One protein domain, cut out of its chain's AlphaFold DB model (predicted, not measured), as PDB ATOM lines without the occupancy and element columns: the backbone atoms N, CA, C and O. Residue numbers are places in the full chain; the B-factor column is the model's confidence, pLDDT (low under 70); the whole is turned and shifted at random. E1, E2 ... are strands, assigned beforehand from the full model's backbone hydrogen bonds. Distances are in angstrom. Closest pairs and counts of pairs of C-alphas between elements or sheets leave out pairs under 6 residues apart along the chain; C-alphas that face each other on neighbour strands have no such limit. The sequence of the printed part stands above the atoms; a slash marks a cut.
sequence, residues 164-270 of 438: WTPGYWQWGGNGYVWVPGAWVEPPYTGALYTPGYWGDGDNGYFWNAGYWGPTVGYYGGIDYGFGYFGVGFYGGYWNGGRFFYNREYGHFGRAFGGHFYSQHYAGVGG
ATOM      1  N   TRP A 164     -31.447 -41.945 -28.298       97.31
ATOM      2  CA  TRP A 164     -32.888 -42.127 -28.185       97.31
ATOM      3  C   TRP A 164     -33.384 -41.740 -26.789       97.31
ATOM      4  O   TRP A 164     -32.969 -42.329 -25.784       97.31
ATOM      5  N   THR A 165     -34.315 -40.791 -26.745       97.12
ATOM      6  CA  THR A 165     -35.113 -40.452 -25.568       97.12
ATOM      7  C   THR A 165     -36.514 -41.050 -25.752       97.12
ATOM      8  O   THR A 165     -37.237 -40.599 -26.646       97.12
ATOM      9  N   PRO A 166     -36.913 -42.067 -24.960       94.69
ATOM     10  CA  PRO A 166     -38.232 -42.685 -25.071       94.69
ATOM     11  C   PRO A 166     -39.403 -41.716 -24.902       94.69
ATOM     12  O   PRO A 166     -39.277 -40.669 -24.265       94.69
ATOM     13  N   GLY A 167     -40.557 -42.112 -25.444       90.75
ATOM     14  CA  GLY A 167     -41.808 -41.385 -25.250       90.75
ATOM     15  C   GLY A 167     -42.338 -41.516 -23.823       90.75
ATOM     16  O   GLY A 167     -41.950 -42.421 -23.080       90.75
ATOM     17  N   TYR A 168     -43.237 -40.617 -23.434       91.81
ATOM     18  CA  TYR A 168     -43.816 -40.599 -22.094       91.81
ATOM     19  C   TYR A 168     -45.269 -40.124 -22.083       91.81
ATOM     20  O   TYR A 168     -45.737 -39.411 -22.969       91.81
ATOM     21  N   TRP A 169     -45.990 -40.505 -21.030       90.69
ATOM     22  CA  TRP A 169     -47.300 -39.944 -20.726       90.69
ATOM     23  C   TRP A 169     -47.130 -38.584 -20.051       90.69
ATOM     24  O   TRP A 169     -46.660 -38.508 -18.919       90.69
ATOM     25  N   GLN A 170     -47.529 -37.507 -20.715       89.75
ATOM     26  CA  GLN A 170     -47.631 -36.185 -20.107       89.75
ATOM     27  C   GLN A 170     -48.993 -36.046 -19.427       89.75
ATOM     28  O   GLN A 170     -50.020 -36.375 -20.021       89.75
ATOM     29  N   TRP A 171     -49.026 -35.542 -18.193       85.56
ATOM     30  CA  TRP A 171     -50.284 -35.142 -17.566       85.56
ATOM     31  C   TRP A 171     -50.693 -33.759 -18.076       85.56
ATOM     32  O   TRP A 171     -49.955 -32.790 -17.902       85.56
ATOM     33  N   GLY A 172     -51.859 -33.673 -18.712       80.94
ATOM     34  CA  GLY A 172     -52.551 -32.419 -18.992       80.94
ATOM     35  C   GLY A 172     -53.733 -32.233 -18.041       80.94
ATOM     36  O   GLY A 172     -54.187 -33.183 -17.407       80.94
ATOM     37  N   GLY A 173     -54.295 -31.022 -17.979       77.12
ATOM     38  CA  GLY A 173     -55.362 -30.679 -17.021       77.12
ATOM     39  C   GLY A 173     -56.634 -31.544 -17.067       77.12
ATOM     40  O   GLY A 173     -57.415 -31.508 -16.122       77.12
ATOM     41  N   ASN A 174     -56.829 -32.337 -18.129       82.12
ATOM     42  CA  ASN A 174     -57.974 -33.235 -18.313       82.12
ATOM     43  C   ASN A 174     -57.587 -34.731 -18.410       82.12
ATOM     44  O   ASN A 174     -58.457 -35.546 -18.718       82.12
ATOM     45  N   GLY A 175     -56.318 -35.105 -18.208       87.38
ATOM     46  CA  GLY A 175     -55.850 -36.491 -18.348       87.38
ATOM     47  C   GLY A 175     -54.488 -36.639 -19.030       87.38
ATOM     48  O   GLY A 175     -53.832 -35.662 -19.393       87.38
ATOM     49  N   TYR A 176     -54.078 -37.890 -19.237       87.00
ATOM     50  CA  TYR A 176     -52.816 -38.235 -19.894       87.00
ATOM     51  C   TYR A 176     -52.846 -38.057 -21.420       87.00
ATOM     52  O   TYR A 176     -53.787 -38.479 -22.094       87.00
ATOM     53  N   VAL A 177     -51.763 -37.504 -21.967       91.62
ATOM     54  CA  VAL A 177     -51.487 -37.363 -23.405       91.62
ATOM     55  C   VAL A 177     -50.148 -38.036 -23.710       91.62
ATOM     56  O   VAL A 177     -49.184 -37.850 -22.971       91.62
ATOM     57  N   TRP A 178     -50.074 -38.842 -24.770       90.31
ATOM     58  CA  TRP A 178     -48.818 -39.484 -25.168       90.31
ATOM     59  C   TRP A 178     -47.918 -38.496 -25.909       90.31
ATOM     60  O   TRP A 178     -48.334 -37.908 -26.908       90.31
ATOM     61  N   VAL A 179     -46.675 -38.367 -25.450       93.31
ATOM     62  CA  VAL A 179     -45.598 -37.660 -26.144       93.31
ATOM     63  C   VAL A 179     -44.673 -38.716 -26.758       93.31
ATOM     64  O   VAL A 179     -44.061 -39.479 -26.005       93.31
ATOM     65  N   PRO A 180     -44.570 -38.813 -28.098       89.25
ATOM     66  CA  PRO A 180     -43.662 -39.751 -28.754       89.25
ATOM     67  C   PRO A 180     -42.193 -39.531 -28.375       89.25
ATOM     68  O   PRO A 180     -41.782 -38.420 -28.049       89.25
ATOM     69  N   GLY A 181     -41.399 -40.600 -28.453       91.12
ATOM     70  CA  GLY A 181     -39.949 -40.514 -28.284       91.12
ATOM     71  C   GLY A 181     -39.262 -39.812 -29.458       91.12
ATOM     72  O   GLY A 181     -39.809 -39.732 -30.559       91.12
ATOM     73  N   ALA A 182     -38.040 -39.345 -29.221       95.81
ATOM     74  CA  ALA A 182     -37.223 -38.625 -30.190       95.81
ATOM     75  C   ALA A 182     -35.753 -39.062 -30.118       95.81
ATOM     76  O   ALA A 182     -35.274 -39.534 -29.086       95.81
ATOM     77  N   TRP A 183     -35.025 -38.878 -31.216       95.69
ATOM     78  CA  TRP A 183     -33.564 -38.839 -31.190       95.69
ATOM     79  C   TRP A 183     -33.136 -37.426 -30.800       95.69
ATOM     80  O   TRP A 183     -33.672 -36.461 -31.343       95.69
ATOM     81  N   VAL A 184     -32.228 -37.304 -29.834       96.69
ATOM     82  CA  VAL A 184     -31.823 -36.010 -29.271       96.69
ATOM     83  C   VAL A 184     -30.304 -35.941 -29.176       96.69
ATOM     84  O   VAL A 184     -29.676 -36.854 -28.628       96.69
ATOM     85  N   GLU A 185     -29.733 -34.837 -29.663       96.06
ATOM     86  CA  GLU A 185     -28.315 -34.518 -29.497       96.06
ATOM     87  C   GLU A 185     -27.996 -34.392 -27.993       96.06
ATOM     88  O   GLU A 185     -28.609 -33.573 -27.293       96.06
ATOM     89  N   PRO A 186     -27.066 -35.197 -27.449       93.81
ATOM     90  CA  PRO A 186     -26.745 -35.150 -26.032       93.81
ATOM     91  C   PRO A 186     -26.068 -33.820 -25.654       93.81
ATOM     92  O   PRO A 186     -25.223 -33.321 -26.395       93.81
ATOM     93  N   PRO A 187     -26.342 -33.269 -24.458       95.00
ATOM     94  CA  PRO A 187     -25.846 -31.955 -24.017       95.00
ATOM     95  C   PRO A 187     -24.315 -31.856 -23.917       95.00
ATOM     96  O   PRO A 187     -23.763 -30.760 -23.829       95.00
ATOM     97  N   TYR A 188     -23.635 -32.999 -23.842       95.19
ATOM     98  CA  TYR A 188     -22.186 -33.132 -23.839       95.19
ATOM     99  C   TYR A 188     -21.797 -34.564 -24.227       95.19
ATOM    100  O   TYR A 188     -22.516 -35.529 -23.955       95.19
ATOM    101  N   THR A 189     -20.613 -34.722 -24.818       95.88
ATOM    102  CA  THR A 189     -20.017 -36.032 -25.106       95.88
ATOM    103  C   THR A 189     -19.894 -36.862 -23.827       95.88
ATOM    104  O   THR A 189     -19.302 -36.412 -22.848       95.88
ATOM    105  N   GLY A 190     -20.418 -38.088 -23.836       90.81
ATOM    106  CA  GLY A 190     -20.456 -38.951 -22.650       90.81
ATOM    107  C   GLY A 190     -21.784 -38.930 -21.885       90.81
ATOM    108  O   GLY A 190     -21.978 -39.785 -21.023       90.81
ATOM    109  N   ALA A 191     -22.705 -38.015 -22.200       93.62
ATOM    110  CA  ALA A 191     -24.043 -38.019 -21.619       93.62
ATOM    111  C   ALA A 191     -24.874 -39.213 -22.123       93.62
ATOM    112  O   ALA A 191     -24.882 -39.528 -23.311       93.62
ATOM    113  N   LEU A 192     -25.614 -39.847 -21.221       95.31
ATOM    114  CA  LEU A 192     -26.660 -40.830 -21.490       95.31
ATOM    115  C   LEU A 192     -27.973 -40.311 -20.893       95.31
ATOM    116  O   LEU A 192     -27.961 -39.623 -19.870       95.31
ATOM    117  N   TYR A 193     -29.098 -40.637 -21.525       96.50
ATOM    118  CA  TYR A 193     -30.412 -40.208 -21.058       96.50
ATOM    119  C   TYR A 193     -31.015 -41.224 -20.083       96.50
ATOM    120  O   TYR A 193     -31.023 -42.425 -20.339       96.50
ATOM    121  N   THR A 194     -31.552 -40.736 -18.969       95.88
ATOM    122  CA  THR A 194     -32.410 -41.504 -18.063       95.88
ATOM    123  C   THR A 194     -33.861 -41.131 -18.361       95.88
ATOM    124  O   THR A 194     -34.204 -39.958 -18.196       95.88
ATOM    125  N   PRO A 195     -34.716 -42.076 -18.800       94.31
ATOM    126  CA  PRO A 195     -36.125 -41.799 -19.051       94.31
ATOM    127  C   PRO A 195     -36.839 -41.270 -17.805       94.31
ATOM    128  O   PRO A 195     -36.621 -41.757 -16.696       94.31
ATOM    129  N   GLY A 196     -37.715 -40.284 -18.000       87.69
ATOM    130  CA  GLY A 196     -38.668 -39.892 -16.967       87.69
ATOM    131  C   GLY A 196     -39.764 -40.943 -16.821       87.69
ATOM    132  O   GLY A 196     -40.079 -41.633 -17.790       87.69
ATOM    133  N   TYR A 197     -40.349 -41.068 -15.634       91.19
ATOM    134  CA  TYR A 197     -41.358 -42.085 -15.336       91.19
ATOM    135  C   TYR A 197     -42.375 -41.610 -14.296       91.19
ATOM    136  O   TYR A 197     -42.066 -40.830 -13.395       91.19
ATOM    137  N   TRP A 198     -43.594 -42.137 -14.378       89.06
ATOM    138  CA  TRP A 198     -44.577 -41.991 -13.309       89.06
ATOM    139  C   TRP A 198     -44.292 -43.017 -12.214       89.06
ATOM    140  O   TRP A 198     -44.311 -44.217 -12.482       89.06
ATOM    141  N   GLY A 199     -44.004 -42.543 -11.004       84.50
ATOM    142  CA  GLY A 199     -43.914 -43.377  -9.806       84.50
ATOM    143  C   GLY A 199     -45.246 -43.401  -9.063       84.50
ATOM    144  O   GLY A 199     -46.003 -42.431  -9.128       84.50
ATOM    145  N   ASP A 200     -45.533 -44.492  -8.359       84.31
ATOM    146  CA  ASP A 200     -46.617 -44.573  -7.382       84.31
ATOM    147  C   ASP A 200     -46.150 -44.131  -5.985       84.31
ATOM    148  O   ASP A 200     -44.986 -44.289  -5.610       84.31
ATOM    149  N   GLY A 201     -47.066 -43.561  -5.208       80.31
ATOM    150  CA  GLY A 201     -46.863 -43.197  -3.810       80.31
ATOM    151  C   GLY A 201     -48.195 -43.038  -3.078       80.31
ATOM    152  O   GLY A 201     -49.262 -43.067  -3.692       80.31
ATOM    153  N   ASP A 202     -48.143 -42.840  -1.758       84.12
ATOM    154  CA  ASP A 202     -49.337 -42.827  -0.890       84.12
ATOM    155  C   ASP A 202     -50.394 -41.779  -1.292       84.12
ATOM    156  O   ASP A 202     -51.586 -41.968  -1.057       84.12
ATOM    157  N   ASN A 203     -49.962 -40.681  -1.921       84.00
ATOM    158  CA  ASN A 203     -50.820 -39.575  -2.354       84.00
ATOM    159  C   ASN A 203     -51.274 -39.679  -3.824       84.00
ATOM    160  O   ASN A 203     -51.934 -38.762  -4.309       84.00
ATOM    161  N   GLY A 204     -50.923 -40.753  -4.537       87.50
ATOM    162  CA  GLY A 204     -51.179 -40.940  -5.968       87.50
ATOM    163  C   GLY A 204     -49.892 -41.066  -6.787       87.50
ATOM    164  O   GLY A 204     -48.820 -41.372  -6.264       87.50
ATOM    165  N   TYR A 205     -49.996 -40.827  -8.090       87.69
ATOM    166  CA  TYR A 205     -48.895 -40.940  -9.042       87.69
ATOM    167  C   TYR A 205     -48.176 -39.603  -9.214       87.69
ATOM    168  O   TYR A 205     -48.821 -38.563  -9.317       87.69
ATOM    169  N   PHE A 206     -46.848 -39.616  -9.292       85.31
ATOM    170  CA  PHE A 206     -46.032 -38.410  -9.472       85.31
ATOM    171  C   PHE A 206     -45.008 -38.587 -10.594       85.31
ATOM    172  O   PHE A 206     -44.509 -39.690 -10.839       85.31
ATOM    173  N   TRP A 207     -44.698 -37.497 -11.295       88.94
ATOM    174  CA  TRP A 207     -43.752 -37.513 -12.405       88.94
ATOM    175  C   TRP A 207     -42.311 -37.364 -11.913       88.94
ATOM    176  O   TRP A 207     -41.942 -36.360 -11.308       88.94
ATOM    177  N   ASN A 208     -41.475 -38.346 -12.235       86.81
ATOM    178  CA  ASN A 208     -40.027 -38.264 -12.103       86.81
ATOM    179  C   ASN A 208     -39.479 -37.785 -13.446       86.81
ATOM    180  O   ASN A 208     -39.580 -38.500 -14.445       86.81
ATOM    181  N   ALA A 209     -38.925 -36.575 -13.490       87.69
ATOM    182  CA  ALA A 209     -38.383 -36.016 -14.723       87.69
ATOM    183  C   ALA A 209     -37.166 -36.812 -15.223       87.69
ATOM    184  O   ALA A 209     -36.297 -37.203 -14.444       87.69
ATOM    185  N   GLY A 210     -37.104 -37.026 -16.540       87.94
ATOM    186  CA  GLY A 210     -35.929 -37.599 -17.194       87.94
ATOM    187  C   GLY A 210     -34.761 -36.615 -17.210       87.94
ATOM    188  O   GLY A 210     -34.962 -35.400 -17.186       87.94
ATOM    189  N   TYR A 211     -33.535 -37.132 -17.244       91.44
ATOM    190  CA  TYR A 211     -32.323 -36.318 -17.136       91.44
ATOM    191  C   TYR A 211     -31.133 -36.933 -17.871       91.44
ATOM    192  O   TYR A 211     -31.041 -38.147 -18.057       91.44
ATOM    193  N   TRP A 212     -30.183 -36.080 -18.248       94.81
ATOM    194  CA  TRP A 212     -28.898 -36.490 -18.805       94.81
ATOM    195  C   TRP A 212     -27.855 -36.666 -17.700       94.81
ATOM    196  O   TRP A 212     -27.744 -35.829 -16.804       94.81
ATOM    197  N   GLY A 213     -27.052 -37.724 -17.783       87.44
ATOM    198  CA  GLY A 213     -25.967 -37.995 -16.838       87.44
ATOM    199  C   GLY A 213     -24.853 -38.850 -17.450       87.44
ATOM    200  O   GLY A 213     -25.009 -39.353 -18.559       87.44
ATOM    201  N   PRO A 214     -23.731 -39.070 -16.743       85.81
ATOM    202  CA  PRO A 214     -22.648 -39.948 -17.210       85.81
ATOM    203  C   PRO A 214     -23.043 -41.439 -17.236       85.81
ATOM    204  O   PRO A 214     -22.331 -42.272 -17.792       85.81
ATOM    205  N   THR A 215     -24.167 -41.787 -16.608       87.00
ATOM    206  CA  THR A 215     -24.747 -43.130 -16.525       87.00
ATOM    207  C   THR A 215     -26.265 -43.022 -16.590       87.00
ATOM    208  O   THR A 215     -26.823 -42.064 -16.055       87.00
ATOM    209  N   VAL A 216     -26.938 -44.027 -17.152       89.94
ATOM    210  CA  VAL A 216     -28.399 -44.148 -17.036       89.94
ATOM    211  C   VAL A 216     -28.758 -44.551 -15.606       89.94
ATOM    212  O   VAL A 216     -28.250 -45.553 -15.099       89.94
ATOM    213  N   GLY A 217     -29.590 -43.744 -14.949       82.56
ATOM    214  CA  GLY A 217     -30.089 -43.995 -13.601       82.56
ATOM    215  C   GLY A 217     -31.323 -44.899 -13.577       82.56
ATOM    216  O   GLY A 217     -31.640 -45.586 -14.546       82.56
ATOM    217  N   TYR A 218     -32.038 -44.899 -12.453       86.75
ATOM    218  CA  TYR A 218     -33.309 -45.614 -12.332       86.75
ATOM    219  C   TYR A 218     -34.451 -44.838 -13.005       86.75
ATOM    220  O   TYR A 218     -34.571 -43.631 -12.814       86.75
ATOM    221  N   TYR A 219     -35.290 -45.553 -13.759       83.19
ATOM    222  CA  TYR A 219     -36.415 -45.003 -14.527       83.19
ATOM    223  C   TYR A 219     -37.727 -45.791 -14.307       83.19
ATOM    224  O   TYR A 219     -38.449 -46.133 -15.241       83.19
ATOM    225  N   GLY A 220     -38.017 -46.171 -13.059       83.88
ATOM    226  CA  GLY A 220     -39.274 -46.848 -12.698       83.88
ATOM    227  C   GLY A 220     -39.351 -48.343 -13.037       83.88
ATOM    228  O   GLY A 220     -40.345 -48.990 -12.733       83.88
ATOM    229  N   GLY A 221     -38.314 -48.926 -13.648       84.12
ATOM    230  CA  GLY A 221     -38.319 -50.338 -14.051       84.12
ATOM    231  C   GLY A 221     -39.151 -50.646 -15.304       84.12
ATOM    232  O   GLY A 221     -39.415 -51.810 -15.593       84.12
ATOM    233  N   ILE A 222     -39.569 -49.612 -16.036       86.12
ATOM    234  CA  ILE A 222     -40.476 -49.699 -17.186       86.12
ATOM    235  C   ILE A 222     -39.708 -50.139 -18.442       86.12
ATOM    236  O   ILE A 222     -38.677 -49.557 -18.761       86.12
ATOM    237  N   ASP A 223     -40.205 -51.132 -19.184       90.94
ATOM    238  CA  ASP A 223     -39.662 -51.453 -20.512       90.94
ATOM    239  C   ASP A 223     -40.183 -50.445 -21.546       90.94
ATOM    240  O   ASP A 223     -41.312 -50.546 -22.022       90.94
ATOM    241  N   TYR A 224     -39.353 -49.458 -21.871       90.44
ATOM    242  CA  TYR A 224     -39.612 -48.450 -22.896       90.44
ATOM    243  C   TYR A 224     -39.241 -48.921 -24.314       90.44
ATOM    244  O   TYR A 224     -39.449 -48.171 -25.272       90.44
ATOM    245  N   GLY A 225     -38.676 -50.122 -24.468       89.69
ATOM    246  CA  GLY A 225     -38.112 -50.607 -25.724       89.69
ATOM    247  C   GLY A 225     -36.803 -49.906 -26.111       89.69
ATOM    248  O   GLY A 225     -36.205 -49.155 -25.339       89.69
ATOM    249  N   PHE A 226     -36.324 -50.181 -27.329       92.94
ATOM    250  CA  PHE A 226     -35.210 -49.462 -27.978       92.94
ATOM    251  C   PHE A 226     -33.906 -49.342 -27.155       92.94
ATOM    252  O   PHE A 226     -33.140 -48.386 -27.287       92.94
ATOM    253  N   GLY A 227     -33.647 -50.322 -26.285       90.81
ATOM    254  CA  GLY A 227     -32.492 -50.364 -25.387       90.81
ATOM    255  C   GLY A 227     -32.809 -50.124 -23.906       90.81
ATOM    256  O   GLY A 227     -31.929 -50.379 -23.087       90.81
ATOM    257  N   TYR A 228     -34.013 -49.675 -23.545       92.44
ATOM    258  CA  TYR A 228     -34.422 -49.339 -22.172       92.44
ATOM    259  C   TYR A 228     -35.392 -50.377 -21.586       92.44
ATOM    260  O   TYR A 228     -36.593 -50.146 -21.493       92.44
ATOM    261  N   PHE A 229     -34.864 -51.530 -21.173       87.06
ATOM    262  CA  PHE A 229     -35.655 -52.708 -20.776       87.06
ATOM    263  C   PHE A 229     -35.924 -52.795 -19.259       87.06
ATOM    264  O   PHE A 229     -35.757 -53.850 -18.648       87.06
ATOM    265  N   GLY A 230     -36.209 -51.663 -18.609       81.50
ATOM    266  CA  GLY A 230     -36.437 -51.554 -17.158       81.50
ATOM    267  C   GLY A 230     -35.213 -51.761 -16.244       81.50
ATOM    268  O   GLY A 230     -35.288 -51.501 -15.046       81.50
ATOM    269  N   VAL A 231     -34.075 -52.215 -16.774       78.69
ATOM    270  CA  VAL A 231     -32.895 -52.650 -15.986       78.69
ATOM    271  C   VAL A 231     -31.608 -51.856 -16.249       78.69
ATOM    272  O   VAL A 231     -30.575 -52.140 -15.645       78.69
ATOM    273  N   GLY A 232     -31.641 -50.885 -17.160       84.50
ATOM    274  CA  GLY A 232     -30.459 -50.142 -17.613       84.50
ATOM    275  C   GLY A 232     -30.582 -49.718 -19.074       84.50
ATOM    276  O   GLY A 232     -31.692 -49.576 -19.578       84.50
ATOM    277  N   PHE A 233     -29.465 -49.526 -19.770       91.12
ATOM    278  CA  PHE A 233     -29.474 -49.125 -21.178       91.12
ATOM    279  C   PHE A 233     -28.553 -49.999 -22.031       91.12
ATOM    280  O   PHE A 233     -27.392 -50.223 -21.694       91.12
ATOM    281  N   TYR A 234     -29.098 -50.482 -23.148       92.69
ATOM    282  CA  TYR A 234     -28.456 -51.407 -24.087       92.69
ATOM    283  C   TYR A 234     -28.468 -50.900 -25.537       92.69
ATOM    284  O   TYR A 234     -27.994 -51.610 -26.425       92.69
ATOM    285  N   GLY A 235     -29.007 -49.699 -25.788       92.12
ATOM    286  CA  GLY A 235     -29.088 -49.091 -27.122       92.12
ATOM    287  C   GLY A 235     -27.750 -48.555 -27.645       92.12
ATOM    288  O   GLY A 235     -27.591 -48.383 -28.851       92.12
ATOM    289  N   GLY A 236     -26.767 -48.343 -26.766       94.56
ATOM    290  CA  GLY A 236     -25.405 -47.981 -27.145       94.56
ATOM    291  C   GLY A 236     -24.516 -47.608 -25.959       94.56
ATOM    292  O   GLY A 236     -24.932 -47.710 -24.805       94.56
ATOM    293  N   TYR A 237     -23.286 -47.177 -26.241       95.25
ATOM    294  CA  TYR A 237     -22.334 -46.686 -25.238       95.25
ATOM    295  C   TYR A 237     -21.320 -45.704 -25.838       95.25
ATOM    296  O   TYR A 237     -21.027 -45.736 -27.031       95.25
ATOM    297  N   TRP A 238     -20.732 -44.853 -24.997       93.69
ATOM    298  CA  TRP A 238     -19.650 -43.953 -25.397       93.69
ATOM    299  C   TRP A 238     -18.279 -44.632 -25.324       93.69
ATOM    300  O   TRP A 238     -17.946 -45.276 -24.330       93.69
ATOM    301  N   ASN A 239     -17.444 -44.427 -26.343       93.25
ATOM    302  CA  ASN A 239     -16.042 -44.847 -26.355       93.25
ATOM    303  C   ASN A 239     -15.191 -43.854 -27.160       93.25
ATOM    304  O   ASN A 239     -15.517 -43.524 -28.300       93.25
ATOM    305  N   GLY A 240     -14.102 -43.350 -26.569       91.81
ATOM    306  CA  GLY A 240     -13.179 -42.426 -27.241       91.81
ATOM    307  C   GLY A 240     -13.832 -41.138 -27.765       91.81
ATOM    308  O   GLY A 240     -13.410 -40.620 -28.797       91.81
ATOM    309  N   GLY A 241     -14.888 -40.660 -27.097       92.12
ATOM    310  CA  GLY A 241     -15.661 -39.484 -27.512       92.12
ATOM    311  C   GLY A 241     -16.670 -39.727 -28.640       92.12
ATOM    312  O   GLY A 241     -17.203 -38.766 -29.179       92.12
ATOM    313  N   ARG A 242     -16.936 -40.988 -29.006       95.06
ATOM    314  CA  ARG A 242     -17.899 -41.370 -30.052       95.06
ATOM    315  C   ARG A 242     -18.954 -42.307 -29.489       95.06
ATOM    316  O   ARG A 242     -18.636 -43.117 -28.614       95.06
ATOM    317  N   PHE A 243     -20.181 -42.213 -29.983       96.81
ATOM    318  CA  PHE A 243     -21.250 -43.107 -29.563       96.81
ATOM    319  C   PHE A 243     -21.273 -44.357 -30.446       96.81
ATOM    320  O   PHE A 243     -21.261 -44.274 -31.671       96.81
ATOM    321  N   PHE A 244     -21.269 -45.528 -29.816       97.00
ATOM    322  CA  PHE A 244     -21.410 -46.819 -30.473       97.00
ATOM    323  C   PHE A 244     -22.846 -47.292 -30.282       97.00
ATOM    324  O   PHE A 244     -23.273 -47.541 -29.157       97.00
ATOM    325  N   TYR A 245     -23.575 -47.437 -31.381       96.62
ATOM    326  CA  TYR A 245     -24.967 -47.866 -31.428       96.62
ATOM    327  C   TYR A 245     -25.106 -49.387 -31.444       96.62
ATOM    328  O   TYR A 245     -24.389 -50.079 -32.175       96.62
ATOM    329  N   ASN A 246     -26.090 -49.909 -30.714       94.50
ATOM    330  CA  ASN A 246     -26.497 -51.303 -30.819       94.50
ATOM    331  C   ASN A 246     -27.508 -51.473 -31.958       94.50
ATOM    332  O   ASN A 246     -28.660 -51.041 -31.863       94.50
ATOM    333  N   ARG A 247     -27.089 -52.140 -33.036       91.31
ATOM    334  CA  ARG A 247     -27.913 -52.362 -34.232       91.31
ATOM    335  C   ARG A 247     -29.167 -53.202 -33.961       91.31
ATOM    336  O   ARG A 247     -30.116 -53.115 -34.730       91.31
ATOM    337  N   GLU A 248     -29.191 -53.979 -32.879       87.38
ATOM    338  CA  GLU A 248     -30.355 -54.797 -32.507       87.38
ATOM    339  C   GLU A 248     -31.537 -53.966 -31.967       87.38
ATOM    340  O   GLU A 248     -32.665 -54.457 -31.959       87.38
ATOM    341  N   TYR A 249     -31.291 -52.730 -31.502       89.38
ATOM    342  CA  TYR A 249     -32.271 -51.932 -30.744       89.38
ATOM    343  C   TYR A 249     -32.497 -50.509 -31.248       89.38
ATOM    344  O   TYR A 249     -33.391 -49.838 -30.739       89.38
ATOM    345  N   GLY A 250     -31.710 -50.050 -32.221       87.81
ATOM    346  CA  GLY A 250     -31.907 -48.757 -32.863       87.81
ATOM    347  C   GLY A 250     -32.352 -48.888 -34.320       87.81
ATOM    348  O   GLY A 250     -31.888 -49.769 -35.049       87.81
ATOM    349  N   HIS A 251     -33.223 -47.986 -34.760       91.19
ATOM    350  CA  HIS A 251     -33.629 -47.836 -36.150       91.19
ATOM    351  C   HIS A 251     -32.706 -46.835 -36.859       91.19
ATOM    352  O   HIS A 251     -32.676 -45.648 -36.535       91.19
ATOM    353  N   PHE A 252     -31.934 -47.321 -37.833       92.56
ATOM    354  CA  PHE A 252     -30.912 -46.538 -38.532       92.56
ATOM    355  C   PHE A 252     -31.096 -46.632 -40.043       92.56
ATOM    356  O   PHE A 252     -31.138 -47.734 -40.597       92.56
ATOM    357  N   GLY A 253     -31.131 -45.478 -40.711       88.75
ATOM    358  CA  GLY A 253     -31.196 -45.404 -42.165       88.75
ATOM    359  C   GLY A 253     -29.973 -46.014 -42.852       88.75
ATOM    360  O   GLY A 253     -28.869 -46.069 -42.304       88.75
ATOM    361  N   ARG A 254     -30.137 -46.439 -44.111       86.62
ATOM    362  CA  ARG A 254     -29.078 -47.113 -44.896       86.62
ATOM    363  C   ARG A 254     -27.788 -46.288 -45.053       86.62
ATOM    364  O   ARG A 254     -26.732 -46.867 -45.293       86.62
ATOM    365  N   ALA A 255     -27.884 -44.963 -44.967       88.75
ATOM    366  CA  ALA A 255     -26.763 -44.030 -45.097       88.75
ATOM    367  C   ALA A 255     -26.250 -43.483 -43.748       88.75
ATOM    368  O   ALA A 255     -25.397 -42.599 -43.748       88.75
ATOM    369  N   PHE A 256     -26.754 -43.980 -42.612       92.75
ATOM    370  CA  PHE A 256     -26.368 -43.491 -41.289       92.75
ATOM    371  C   PHE A 256     -24.888 -43.783 -40.995       92.75
ATOM    372  O   PHE A 256     -24.462 -44.941 -40.965       92.75
ATOM    373  N   GLY A 257     -24.105 -42.723 -40.787       89.94
ATOM    374  CA  GLY A 257     -22.638 -42.764 -40.734       89.94
ATOM    375  C   GLY A 257     -22.013 -43.150 -39.389       89.94
ATOM    376  O   GLY A 257     -20.805 -42.987 -39.238       89.94
ATOM    377  N   GLY A 258     -22.807 -43.615 -38.422       92.56
ATOM    378  CA  GLY A 258     -22.346 -43.828 -37.051       92.56
ATOM    379  C   GLY A 258     -21.540 -45.102 -36.793       92.56
ATOM    380  O   GLY A 258     -21.341 -45.963 -37.658       92.56
ATOM    381  N   HIS A 259     -21.071 -45.234 -35.553       95.81
ATOM    382  CA  HIS A 259     -20.322 -46.401 -35.085       95.81
ATOM    383  C   HIS A 259     -21.258 -47.473 -34.517       95.81
ATOM    384  O   HIS A 259     -22.200 -47.162 -33.800       95.81
ATOM    385  N   PHE A 260     -21.007 -48.754 -34.801       95.44
ATOM    386  CA  PHE A 260     -21.967 -49.822 -34.503       95.44
ATOM    387  C   PHE A 260     -21.354 -51.053 -33.840       95.44
ATOM    388  O   PHE A 260     -20.226 -51.446 -34.133       95.44
ATOM    389  N   TYR A 261     -22.181 -51.732 -33.051       93.88
ATOM    390  CA  TYR A 261     -22.034 -53.131 -32.664       93.88
ATOM    391  C   TYR A 261     -23.395 -53.843 -32.750       93.88
ATOM    392  O   TYR A 261     -24.434 -53.204 -32.909       93.88
ATOM    393  N   SER A 262     -23.386 -55.170 -32.652       91.50
ATOM    394  CA  SER A 262     -24.588 -55.999 -32.509       91.50
ATOM    395  C   SER A 262     -24.406 -56.861 -31.271       91.50
ATOM    396  O   SER A 262     -23.559 -57.756 -31.269       91.50
ATOM    397  N   GLN A 263     -25.174 -56.600 -30.215       83.56
ATOM    398  CA  GLN A 263     -25.212 -57.472 -29.043       83.56
ATOM    399  C   GLN A 263     -26.644 -57.599 -28.541       83.56
ATOM    400  O   GLN A 263     -27.225 -56.640 -28.032       83.56
ATOM    401  N   HIS A 264     -27.184 -58.811 -28.629       79.00
ATOM    402  CA  HIS A 264     -28.489 -59.103 -28.067       79.00
ATOM    403  C   HIS A 264     -28.404 -59.186 -26.537       79.00
ATOM    404  O   HIS A 264     -27.610 -59.943 -25.976       79.00
ATOM    405  N   TYR A 265     -29.246 -58.420 -25.856       68.31
ATOM    406  CA  TYR A 265     -29.547 -58.578 -24.445       68.31
ATOM    407  C   TYR A 265     -30.470 -59.789 -24.261       68.31
ATOM    408  O   TYR A 265     -31.588 -59.816 -24.761       68.31
ATOM    409  N   ALA A 266     -30.010 -60.812 -23.538       59.41
ATOM    410  CA  ALA A 266     -30.763 -62.054 -23.319       59.41
ATOM    411  C   ALA A 266     -31.944 -61.921 -22.323       59.41
ATOM    412  O   ALA A 266     -32.575 -62.922 -21.978       59.41
ATOM    413  N   GLY A 267     -32.235 -60.702 -21.854       56.16
ATOM    414  CA  GLY A 267     -33.226 -60.435 -20.816       56.16
ATOM    415  C   GLY A 267     -32.776 -60.871 -19.418       56.16
ATOM    416  O   GLY A 267     -31.825 -61.635 -19.243       56.16
ATOM    417  N   VAL A 268     -33.540 -60.460 -18.406       41.94
ATOM    418  CA  VAL A 268     -33.706 -61.274 -17.196       41.94
ATOM    419  C   VAL A 268     -34.936 -62.148 -17.439       41.94
ATOM    420  O   VAL A 268     -36.059 -61.660 -17.400       41.94
ATOM    421  N   GLY A 269     -34.735 -63.430 -17.751       45.28
ATOM    422  CA  GLY A 269     -35.840 -64.384 -17.924       45.28
ATOM    423  C   GLY A 269     -36.567 -64.359 -19.278       45.28
ATOM    424  O   GLY A 269     -37.688 -64.848 -19.354       45.28
ATOM    425  N   GLY A 270     -35.951 -63.841 -20.349       39.22
ATOM    426  CA  GLY A 270     -36.484 -63.984 -21.715       39.22
ATOM    427  C   GLY A 270     -37.592 -63.003 -22.116       39.22
ATOM    428  O   GLY A 270     -38.311 -63.264 -23.078       39.22
TER     429      GLY A 270
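What this domain is: This is residues 164 to 270 of the 438 residues of an uncharacterized protein of Granulicella tundricola (strain ATCC BAA-1859 / DSM 23138 / MP5ACTX9) (UniProt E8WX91). Two hairpins, E1 with E2 and E5 with E6, spread like the prongs of a fork toward one end of the domain, and a small sheet of E9, E10 and E11 lies toward the other end. Between them lies a loosely built middle of loops and short strands, with the pair E4 and E7 at the base of the second prong and E8 folded against residues 228 to 229; residues 252 to 257 stick out as a free loop. The printed part has 107 residues with no named helix and eleven named strands, E1 to E11 in order along the chain; the class is all strand, with 44 residues in named elements, under half. E9, E10 and E11, in that order, make a mixed sheet, and the three two-stranded sheets are antiparallel. The whole is only just compact, close to loose, with a radius of gyration of the C-alphas of 15.1 A and spans of 45 by 32 by 26 A.

How they stand to each other: E1, residues 168 to 172, and E2, residues 175 to 179, form an antiparallel hairpin, with N 170 and O 177 2.8 A apart, within hydrogen-bond range. E2 runs on into E3, residues 182 to 184, at 59 degrees; E3 pairs with no named strand, but its residues 182 to 183 pair antiparallel with residues 164 to 165. E4, residues 192 to 194, runs on into E5, residues 197 to 201, at 35 degrees. E5 and E6, residues 204 to 208, form a hairpin, with N 199 and O 206 at 2.9 A. The closest C-alphas of E1 and E5, those of Tyr 168 and Tyr 197, are 7.3 A apart, while E2 and E6 are apart. E6 runs on into E7, residues 211 to 213, at 44 degrees, and E7 is antiparallel to E4, with N 194 and O 211 at 2.8 A. E8, residues 223 to 225, pairs antiparallel with residues 228 to 229. E9, residues 236 to 239, and E10, residues 242 to 246, form a hairpin, with N 237 and O 244 at 2.9 A. E11, residues 259 to 261, is parallel to E10, with N 245 and O 259 at 2.8 A.

Where its parts are: E1 begins at C-alpha 168, (-43.816, -40.599, -22.094), and is 12.4 A long; E2 is 12.9 A, E5 12.8 A, E6 13.0 A, E9 9.9 A and E10 13.2 A. E3, E4, E7, E8 and E11 have 3 residues each. C-alpha 192, where E4 begins, is at (-26.660, -40.830, -21.490), and E11 ends at C-alpha 261, (-22.034, -53.131, -32.664).

The domain as a whole: The two C-alphas farthest apart, those of Asp 202 and Ala 255, are 49.7 A apart. The printed part has no cut, and its one long link is E10 to E11, residues 247 to 258. Mean pLDDT of the printed part is 87.9; residues 265 to 270 are under 70.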